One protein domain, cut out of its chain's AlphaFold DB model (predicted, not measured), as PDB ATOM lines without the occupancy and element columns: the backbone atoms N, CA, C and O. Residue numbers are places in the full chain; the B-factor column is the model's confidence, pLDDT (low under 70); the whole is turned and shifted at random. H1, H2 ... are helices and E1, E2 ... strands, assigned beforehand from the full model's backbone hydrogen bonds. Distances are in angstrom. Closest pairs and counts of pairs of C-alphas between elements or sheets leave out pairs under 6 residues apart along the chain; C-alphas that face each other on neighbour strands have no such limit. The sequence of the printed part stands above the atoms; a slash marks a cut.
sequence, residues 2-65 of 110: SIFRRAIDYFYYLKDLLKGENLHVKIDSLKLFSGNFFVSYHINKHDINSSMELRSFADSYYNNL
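What this domain is: This is residues 2 to 65 of the 110 residues of an uncharacterized protein of Photorhabdus australis subsp. thailandensis (UniProt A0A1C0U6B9). A twisted hairpin sheet of three strands has the long helix H1 running along one face, while the short helix H2 follows E3 at one end of the sheet and packs on the first part of H1. These are two layers, the helices H1 and H2 on one face of the sheet. The printed part has 64 residues, with H1, E1, E2, E3 and H2 in that order; the sheet, E1 - E2 - E3, is antiparallel and the class is mixed. It is compact, with a radius of gyration of the C-alphas of 11.8 A and spans of 30 by 23 by 16 A.

How they stand to each other: H1, residues 3 to 20, is on the sheet of E1, residues 25 to 33, E2, residues 36 to 43, and E3, residues 46 to 53. Its height over the sheet is 9.5 A, and it lies over E1 and E2. On the local plane it runs along the strands, at 12 degrees to E1. The closest C-alphas of H1 and E1 are those of Lys 15 and Val 25, 5.7 A apart. E1 bends by 54 degrees at residue 28. The strands form a meander, each the antiparallel neighbour of the one before. In the hairpin E1 and E2, N 31 and O 38 are within hydrogen-bond range at 2.9 A; in the hairpin E2 and E3, N 39 and O 50 are at 2.8 A. H2, residues 54 to 62, touches H1 at residues 3 to 10 alone, closest at the C-alphas of Ala 7 and Phe 57, 7.5 A, with a steep tilt of 44 degrees, the same way. Every O i to N i+4 pair is within hydrogen-bond range in H1, and 4 of 5 in H2.

Where its parts are: H1 begins at C-alpha 3 (-50.737, -49.978, -45.668) and measures 26.0 A from first to last C-alpha. E1 measures 22.8 A, E2 21.5 A and E3 23.2 A. H2 measures 10.4 A and ends at C-alpha 62 (-45.921, -42.480, -48.533).

The domain as a whole: The C-alphas farthest apart, those of Asn 22 and Ser 34, are 34.0 A apart. The printed part has no cut, and its four links are tight. Mean pLDDT of the printed part is 78.2; residues 20 and 23 are under 70.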
ATOM      1  N   SER A   2     -51.985 -53.940 -48.339       74.19
ATOM      2  CA  SER A   2     -52.181 -53.266 -47.043       74.19
ATOM      3  C   SER A   2     -51.172 -52.135 -46.809       74.19
ATOM      4  O   SER A   2     -50.029 -52.196 -47.260       74.19
ATOM      5  N   ILE A   3     -51.592 -51.104 -46.074       70.50
ATOM      6  CA  ILE A   3     -50.737 -49.978 -45.668       70.50
ATOM      7  C   ILE A   3     -49.554 -50.427 -44.792       70.50
ATOM      8  O   ILE A   3     -48.472 -49.861 -44.885       70.50
ATOM      9  N   PHE A   4     -49.733 -51.500 -44.014       71.94
ATOM     10  CA  PHE A   4     -48.667 -52.116 -43.222       71.94
ATOM     11  C   PHE A   4     -47.522 -52.625 -44.100       71.94
ATOM     12  O   PHE A   4     -46.361 -52.367 -43.795       71.94
ATOM     13  N   ARG A   5     -47.847 -53.292 -45.216       73.25
ATOM     14  CA  ARG A   5     -46.832 -53.777 -46.157       73.25
ATOM     15  C   ARG A   5     -46.059 -52.609 -46.759       73.25
ATOM     16  O   ARG A   5     -44.858 -52.537 -46.574       73.25
ATOM     17  N   ARG A   6     -46.774 -51.606 -47.279       72.44
ATOM     18  CA  ARG A   6     -46.170 -50.380 -47.835       72.44
ATOM     19  C   ARG A   6     -45.193 -49.690 -46.878       72.44
ATOM     20  O   ARG A   6     -44.199 -49.136 -47.331       72.44
ATOM     21  N   ALA A   7     -45.476 -49.707 -45.576       74.06
ATOM     22  CA  ALA A   7     -44.563 -49.169 -44.576       74.06
ATOM     23  C   ALA A   7     -43.308 -50.020 -44.403       74.06
ATOM     24  O   ALA A   7     -42.212 -49.470 -44.419       74.06
ATOM     25  N   ILE A   8     -43.449 -51.346 -44.300       78.12
ATOM     26  CA  ILE A   8     -42.302 -52.265 -44.301       78.12
ATOM     27  C   ILE A   8     -41.403 -51.982 -45.506       78.12
ATOM     28  O   ILE A   8     -40.202 -51.773 -45.350       78.12
ATOM     29  N   ASP A   9     -42.003 -51.909 -46.688       76.94
ATOM     30  CA  ASP A   9     -41.280 -51.743 -47.945       76.94
ATOM     31  C   ASP A   9     -40.568 -50.388 -48.017       76.94
ATOM     32  O   ASP A   9     -39.414 -50.313 -48.430       76.94
ATOM     33  N   TYR A  10     -41.219 -49.325 -47.540       82.56
ATOM     34  CA  TYR A  10     -40.602 -48.008 -47.408       82.56
ATOM     35  C   TYR A  10     -39.358 -48.032 -46.510       82.56
ATOM     36  O   TYR A  10     -38.335 -47.447 -46.864       82.56
ATOM     37  N   PHE A  11     -39.406 -48.719 -45.364       80.25
ATOM     38  CA  PHE A  11     -38.249 -48.793 -44.470       80.25
ATOM     39  C   PHE A  11     -37.108 -49.627 -45.060       80.25
ATOM     40  O   PHE A  11     -35.944 -49.269 -44.879       80.25
ATOM     41  N   TYR A  12     -37.410 -50.689 -45.813       79.31
ATOM     42  CA  TYR A  12     -36.387 -51.425 -46.561       79.31
ATOM     43  C   TYR A  12     -35.773 -50.587 -47.687       79.31
ATOM     44  O   TYR A  12     -34.552 -50.558 -47.815       79.31
ATOM     45  N   TYR A  13     -36.587 -49.838 -48.430       81.50
ATOM     46  CA  TYR A  13     -36.103 -48.883 -49.425       81.50
ATOM     47  C   TYR A  13     -35.174 -47.830 -48.803       81.50
ATOM     48  O   TYR A  13     -34.071 -47.609 -49.299       81.50
ATOM     49  N   LEU A  14     -35.568 -47.227 -47.675       77.62
ATOM     50  CA  LEU A  14     -34.720 -46.281 -46.944       77.62
ATOM     51  C   LEU A  14     -33.400 -46.911 -46.499       77.62
ATOM     52  O   LEU A  14     -32.349 -46.291 -46.634       77.62
ATOM     53  N   LYS A  15     -33.441 -48.137 -45.970       78.44
ATOM     54  CA  LYS A  15     -32.234 -48.876 -45.589       78.44
ATOM     55  C   LYS A  15     -31.278 -49.014 -46.780       78.44
ATOM     56  O   LYS A  15     -30.080 -48.793 -46.613       78.44
ATOM     57  N   ASP A  16     -31.792 -49.360 -47.956       75.12
ATOM     58  CA  ASP A  16     -30.977 -49.540 -49.159       75.12
ATOM     59  C   ASP A  16     -30.417 -48.216 -49.695       75.12
ATOM     60  O   ASP A  16     -29.246 -48.164 -50.072       75.12
ATOM     61  N   LEU A  17     -31.194 -47.128 -49.645       74.44
ATOM     62  CA  LEU A  17     -30.691 -45.786 -49.954       74.44
ATOM     63  C   LEU A  17     -29.541 -45.383 -49.025       74.44
ATOM     64  O   LEU A  17     -28.483 -44.964 -49.487       74.44
ATOM     65  N   LEU A  18     -29.721 -45.554 -47.712       70.06
ATOM     66  CA  LEU A  18     -28.710 -45.198 -46.712       70.06
ATOM     67  C   LEU A  18     -27.446 -46.061 -46.838       70.06
ATOM     68  O   LEU A  18     -26.342 -45.591 -46.574       70.06
ATOM     69  N   LYS A  19     -27.582 -47.304 -47.310       70.06
ATOM     70  CA  LYS A  19     -26.439 -48.159 -47.644       70.06
ATOM     71  C   LYS A  19     -25.617 -47.599 -48.810       70.06
ATOM     72  O   LYS A  19     -24.398 -47.753 -48.799       70.06
ATOM     73  N   GLY A  20     -26.255 -46.941 -49.783       68.19
ATOM     74  CA  GLY A  20     -25.569 -46.208 -50.857       68.19
ATOM     75  C   GLY A  20     -24.662 -45.088 -50.333       68.19
ATOM     76  O   GLY A  20     -23.609 -44.830 -50.905       68.19
ATOM     77  N   GLU A  21     -25.016 -44.520 -49.181       71.75
ATOM     78  CA  GLU A  21     -24.264 -43.483 -48.458       71.75
ATOM     79  C   GLU A  21     -23.253 -44.066 -47.436       71.75
ATOM     80  O   GLU A  21     -22.793 -43.369 -46.534       71.75
ATOM     81  N   ASN A  22     -22.901 -45.357 -47.534       72.06
ATOM     82  CA  ASN A  22     -22.032 -46.093 -46.596       72.06
ATOM     83  C   ASN A  22     -22.529 -46.154 -45.134       72.06
ATOM     84  O   ASN A  22     -21.753 -46.460 -44.224       72.06
ATOM     85  N   LEU A  23     -23.817 -45.913 -44.878       67.81
ATOM     86  CA  LEU A  23     -24.409 -46.127 -43.557       67.81
ATOM     87  C   LEU A  23     -24.876 -47.580 -43.426       67.81
ATOM     88  O   LEU A  23     -25.741 -48.054 -44.165       67.81
ATOM     89  N   HIS A  24     -24.326 -48.301 -42.447       70.69
ATOM     90  CA  HIS A  24     -24.753 -49.665 -42.158       70.69
ATOM     91  C   HIS A  24     -26.029 -49.631 -41.323       70.69
ATOM     92  O   HIS A  24     -25.972 -49.530 -40.100       70.69
ATOM     93  N   VAL A  25     -27.178 -49.713 -41.994       70.62
ATOM     94  CA  VAL A  25     -28.491 -49.770 -41.347       70.62
ATOM     95  C   VAL A  25     -29.002 -51.208 -41.339       70.62
ATOM     96  O   VAL A  25     -29.134 -51.846 -42.385       70.62
ATOM     97  N   LYS A  26     -29.326 -51.736 -40.162       76.38
ATOM     98  CA  LYS A  26     -30.025 -53.012 -39.982       76.38
ATOM     99  C   LYS A  26     -31.363 -52.733 -39.312       76.38
ATOM    100  O   LYS A  26     -31.404 -52.043 -38.306       76.38
ATOM    101  N   ILE A  27     -32.453 -53.247 -39.875       80.31
ATOM    102  CA  ILE A  27     -33.771 -53.200 -39.230       80.31
ATOM    103  C   ILE A  27     -33.886 -54.470 -38.392       80.31
ATOM    104  O   ILE A  27     -33.918 -55.563 -38.956       80.31
ATOM    105  N   ASP A  28     -33.906 -54.338 -37.069       78.81
ATOM    106  CA  ASP A  28     -33.971 -55.482 -36.152       78.81
ATOM    107  C   ASP A  28     -35.410 -55.909 -35.859       78.81
ATOM    108  O   ASP A  28     -35.692 -57.088 -35.655       78.81
ATOM    109  N   SER A  29     -36.343 -54.956 -35.840       80.00
ATOM    110  CA  SER A  29     -37.751 -55.221 -35.557       80.00
ATOM    111  C   SER A  29     -38.627 -54.164 -36.209       80.00
ATOM    112  O   SER A  29     -38.375 -52.972 -36.056       80.00
ATOM    113  N   LEU A  30     -39.700 -54.607 -36.865       79.69
ATOM    114  CA  LEU A  30     -40.784 -53.751 -37.328       79.69
ATOM    115  C   LEU A  30     -42.117 -54.356 -36.894       79.69
ATOM    116  O   LEU A  30     -42.430 -55.499 -37.230       79.69
ATOM    117  N   LYS A  31     -42.899 -53.600 -36.119       81.88
ATOM    118  CA  LYS A  31     -44.186 -54.054 -35.573       81.88
ATOM    119  C   LYS A  31     -45.257 -52.992 -35.774       81.88
ATOM    120  O   LYS A  31     -44.985 -51.809 -35.611       81.88
ATOM    121  N   LEU A  32     -46.479 -53.423 -36.087       80.00
ATOM    122  CA  LEU A  32     -47.671 -52.581 -36.014       80.00
ATOM    123  C   LEU A  32     -48.466 -52.984 -34.783       80.00
ATOM    124  O   LEU A  32     -48.939 -54.114 -34.690       80.00
ATOM    125  N   PHE A  33     -48.616 -52.053 -33.853       82.31
ATOM    126  CA  PHE A  33     -49.403 -52.263 -32.651       82.31
ATOM    127  C   PHE A  33     -50.206 -51.004 -32.346       82.31
ATOM    128  O   PHE A  33     -49.665 -49.902 -32.366       82.31
ATOM    129  N   SER A  34     -51.510 -51.160 -32.109       83.25
ATOM    130  CA  SER A  34     -52.419 -50.050 -31.781       83.25
ATOM    131  C   SER A  34     -52.315 -48.855 -32.742       83.25
ATOM    132  O   SER A  34     -52.253 -47.708 -32.315       83.25
ATOM    133  N   GLY A  35     -52.235 -49.123 -34.051       78.81
ATOM    134  CA  GLY A  35     -52.138 -48.079 -35.081       78.81
ATOM    135  C   GLY A  35     -50.778 -47.379 -35.174       78.81
ATOM    136  O   GLY A  35     -50.649 -46.434 -35.947       78.81
ATOM    137  N   ASN A  36     -49.768 -47.845 -34.437       80.56
ATOM    138  CA  ASN A  36     -48.410 -47.316 -34.457       80.56
ATOM    139  C   ASN A  36     -47.432 -48.318 -35.065       80.56
ATOM    140  O   ASN A  36     -47.445 -49.503 -34.722       80.56
ATOM    141  N   PHE A  37     -46.561 -47.827 -35.937       80.19
ATOM    142  CA  PHE A  37     -45.351 -48.517 -36.344       80.19
ATOM    143  C   PHE A  37     -44.279 -48.319 -35.293       80.19
ATOM    144  O   PHE A  37     -43.959 -47.192 -34.937       80.19
ATOM    145  N   PHE A  38     -43.692 -49.417 -34.849       83.25
ATOM    146  CA  PHE A  38     -42.491 -49.430 -34.036       83.25
ATOM    147  C   PHE A  38     -41.381 -50.016 -34.883       83.25
ATOM    148  O   PHE A  38     -41.521 -51.137 -35.380       83.25
ATOM    149  N   VAL A  39     -40.303 -49.260 -35.055       81.00
ATOM    150  CA  VAL A  39     -39.146 -49.693 -35.825       81.00
ATOM    151  C   VAL A  39     -37.893 -49.545 -34.981       81.00
ATOM    152  O   VAL A  39     -37.613 -48.475 -34.439       81.00
ATOM    153  N   SER A  40     -37.150 -50.637 -34.874       82.62
ATOM    154  CA  SER A  40     -35.843 -50.695 -34.231       82.62
ATOM    155  C   SER A  40     -34.782 -50.842 -35.309       82.62
ATOM    156  O   SER A  40     -34.856 -51.763 -36.131       82.62
ATOM    157  N   TYR A  41     -33.813 -49.936 -35.300       81.56
ATOM    158  CA  TYR A  41     -32.688 -49.906 -36.219       81.56
ATOM    159  C   TYR A  41     -31.377 -50.016 -35.456       81.56
ATOM    160  O   TYR A  41     -31.206 -49.388 -34.415       81.56
ATOM    161  N   HIS A  42     -30.415 -50.687 -36.066       78.62
ATOM    162  CA  HIS A  42     -29.006 -50.536 -35.759       78.62
ATOM    163  C   HIS A  42     -28.374 -49.707 -36.876       78.62
ATOM    164  O   HIS A  42     -28.351 -50.148 -38.027       78.62
ATOM    165  N   ILE A  43     -27.892 -48.503 -36.566       78.44
ATOM    166  CA  ILE A  43     -27.130 -47.667 -37.501       78.44
ATOM    167  C   ILE A  43     -25.680 -47.629 -37.020       78.44
ATOM    168  O   ILE A  43     -25.359 -47.022 -35.998       78.44
ATOM    169  N   ASN A  44     -24.786 -48.280 -37.762       77.19
ATOM    170  CA  ASN A  44     -23.377 -48.471 -37.411       77.19
ATOM    171  C   ASN A  44     -23.177 -49.173 -36.056       77.19
ATOM    172  O   ASN A  44     -23.189 -50.396 -36.015       77.19
ATOM    173  N   LYS A  45     -22.948 -48.419 -34.973       78.62
ATOM    174  CA  LYS A  45     -22.786 -48.931 -33.597       78.62
ATOM    175  C   LYS A  45     -23.864 -48.396 -32.645       78.62
ATOM    176  O   LYS A  45     -23.687 -48.447 -31.430       78.62
ATOM    177  N   HIS A  46     -24.925 -47.804 -33.190       76.44
ATOM    178  CA  HIS A  46     -25.967 -47.137 -32.423       76.44
ATOM    179  C   HIS A  46     -27.314 -47.812 -32.644       76.44
ATOM    180  O   HIS A  46     -27.771 -47.947 -33.779       76.44
ATOM    181  N   ASP A  47     -27.964 -48.164 -31.539       82.75
ATOM    182  CA  ASP A  47     -29.346 -48.623 -31.529       82.75
ATOM    183  C   ASP A  47     -30.294 -47.422 -31.505       82.75
ATOM    184  O   ASP A  47     -30.185 -46.532 -30.659       82.75
ATOM    185  N   ILE A  48     -31.243 -47.403 -32.435       84.81
ATOM    186  CA  ILE A  48     -32.256 -46.360 -32.566       84.81
ATOM    187  C   ILE A  48     -33.621 -47.029 -32.583       84.81
ATOM    188  O   ILE A  48     -33.914 -47.862 -33.435       84.81
ATOM    189  N   ASN A  49     -34.491 -46.613 -31.671       85.25
ATOM    190  CA  ASN A  49     -35.890 -47.016 -31.667       85.25
ATOM    191  C   ASN A  49     -36.748 -45.821 -32.062       85.25
ATOM    192  O   ASN A  49     -36.572 -44.721 -31.542       85.25
ATOM    193  N   SER A  50     -37.682 -46.043 -32.976       83.38
ATOM    194  CA  SER A  50     -38.622 -45.031 -33.438       83.38
ATOM    195  C   SER A  50     -40.037 -45.585 -33.416       83.38
ATOM    196  O   SER A  50     -40.269 -46.759 -33.712       83.38
ATOM    197  N   SER A  51     -40.989 -44.725 -33.071       85.12
ATOM    198  CA  SER A  51     -42.413 -45.009 -33.175       85.12
ATOM    199  C   SER A  51     -43.099 -43.939 -34.007       85.12
ATOM    200  O   SER A  51     -42.817 -42.754 -33.840       85.12
ATOM    201  N   MET A  52     -44.024 -44.346 -34.866       84.94
ATOM    202  CA  MET A  52     -44.752 -43.441 -35.744       84.94
ATOM    203  C   MET A  52     -46.188 -43.912 -35.934       84.94
ATOM    204  O   MET A  52     -46.429 -45.083 -36.224       84.94
ATOM    205  N   GLU A  53     -47.147 -42.997 -35.832       84.62
ATOM    206  CA  GLU A  53     -48.541 -43.306 -36.140       84.62
ATOM    207  C   GLU A  53     -48.724 -43.663 -37.620       84.62
ATOM    208  O   GLU A  53     -48.153 -43.038 -38.514       84.62
ATOM    209  N   LEU A  54     -49.584 -44.645 -37.896       79.00
ATOM    210  CA  LEU A  54     -49.900 -45.121 -39.245       79.00
ATOM    211  C   LEU A  54     -50.404 -44.007 -40.174       79.00
ATOM    212  O   LEU A  54     -50.075 -44.000 -41.361       79.00
ATOM    213  N   ARG A  55     -51.210 -43.080 -39.643       80.75
ATOM    214  CA  ARG A  55     -51.719 -41.929 -40.406       80.75
ATOM    215  C   ARG A  55     -50.585 -40.978 -40.765       80.75
ATOM    216  O   ARG A  55     -50.398 -40.688 -41.939       80.75
ATOM    217  N   SER A  56     -49.759 -40.618 -39.786       82.06
ATOM    218  CA  SER A  56     -48.564 -39.800 -40.000       82.06
ATOM    219  C   SER A  56     -47.599 -40.445 -40.997       82.06
ATOM    220  O   SER A  56     -47.053 -39.756 -41.849       82.06
ATOM    221  N   PHE A  57     -47.443 -41.773 -40.981       80.88
ATOM    222  CA  PHE A  57     -46.664 -42.474 -42.001       80.88
ATOM    223  C   PHE A  57     -47.223 -42.253 -43.420       80.88
ATOM    224  O   PHE A  57     -46.485 -41.897 -44.345       80.88
ATOM    225  N   ALA A  58     -48.528 -42.479 -43.591       76.19
ATOM    226  CA  ALA A  58     -49.186 -42.354 -44.885       76.19
ATOM    227  C   ALA A  58     -49.101 -40.918 -45.418       76.19
ATOM    228  O   ALA A  58     -48.755 -40.723 -46.583       76.19
ATOM    229  N   ASP A  59     -49.358 -39.935 -44.557       81.81
ATOM    230  CA  ASP A  59     -49.461 -38.530 -44.942       81.81
ATOM    231  C   ASP A  59     -48.100 -37.850 -45.083       81.81
ATOM    232  O   ASP A  59     -47.906 -37.083 -46.022       81.81
ATOM    233  N   SER A  60     -47.139 -38.130 -44.198       78.00
ATOM    234  CA  SER A  60     -45.830 -37.466 -44.222       78.00
ATOM    235  C   SER A  60     -44.853 -38.102 -45.205       78.00
ATOM    236  O   SER A  60     -44.043 -37.383 -45.786       78.00
ATOM    237  N   TYR A  61     -44.944 -39.415 -45.432       78.88
ATOM    238  CA  TYR A  61     -43.961 -40.137 -46.238       78.88
ATOM    239  C   TYR A  61     -44.596 -40.713 -47.496       78.88
ATOM    240  O   TYR A  61     -44.328 -40.227 -48.591       78.88
ATOM    241  N   TYR A  62     -45.483 -41.704 -47.370       76.06
ATOM    242  CA  TYR A  62     -45.921 -42.480 -48.533       76.06
ATOM    243  C   TYR A  62     -46.648 -41.638 -49.593       76.06
ATOM    244  O   TYR A  62     -46.376 -41.776 -50.786       76.06
ATOM    245  N   ASN A  63     -47.558 -40.750 -49.188       80.69
ATOM    246  CA  ASN A  63     -48.318 -39.922 -50.125       80.69
ATOM    247  C   ASN A  63     -47.455 -38.841 -50.792       80.69
ATOM    248  O   ASN A  63     -47.686 -38.545 -51.967       80.69
ATOM    249  N   ASN A  64     -46.425 -38.341 -50.105       79.44
ATOM    250  CA  ASN A  64     -45.533 -37.289 -50.605       79.44
ATOM    251  C   ASN A  64     -44.375 -37.802 -51.473       79.44
ATOM    252  O   ASN A  64     -43.690 -36.998 -52.097       79.44
ATOM    253  N   LEU A  65     -44.154 -39.118 -51.551       80.88
ATOM    254  CA  LEU A  65     -43.149 -39.691 -52.449       80.88
ATOM    255  C   LEU A  65     -43.460 -39.389 -53.922       80.88
ATOM    256  O   LEU A  65     -44.627 -39.407 -54.346       80.88
TER     257      LEU A  65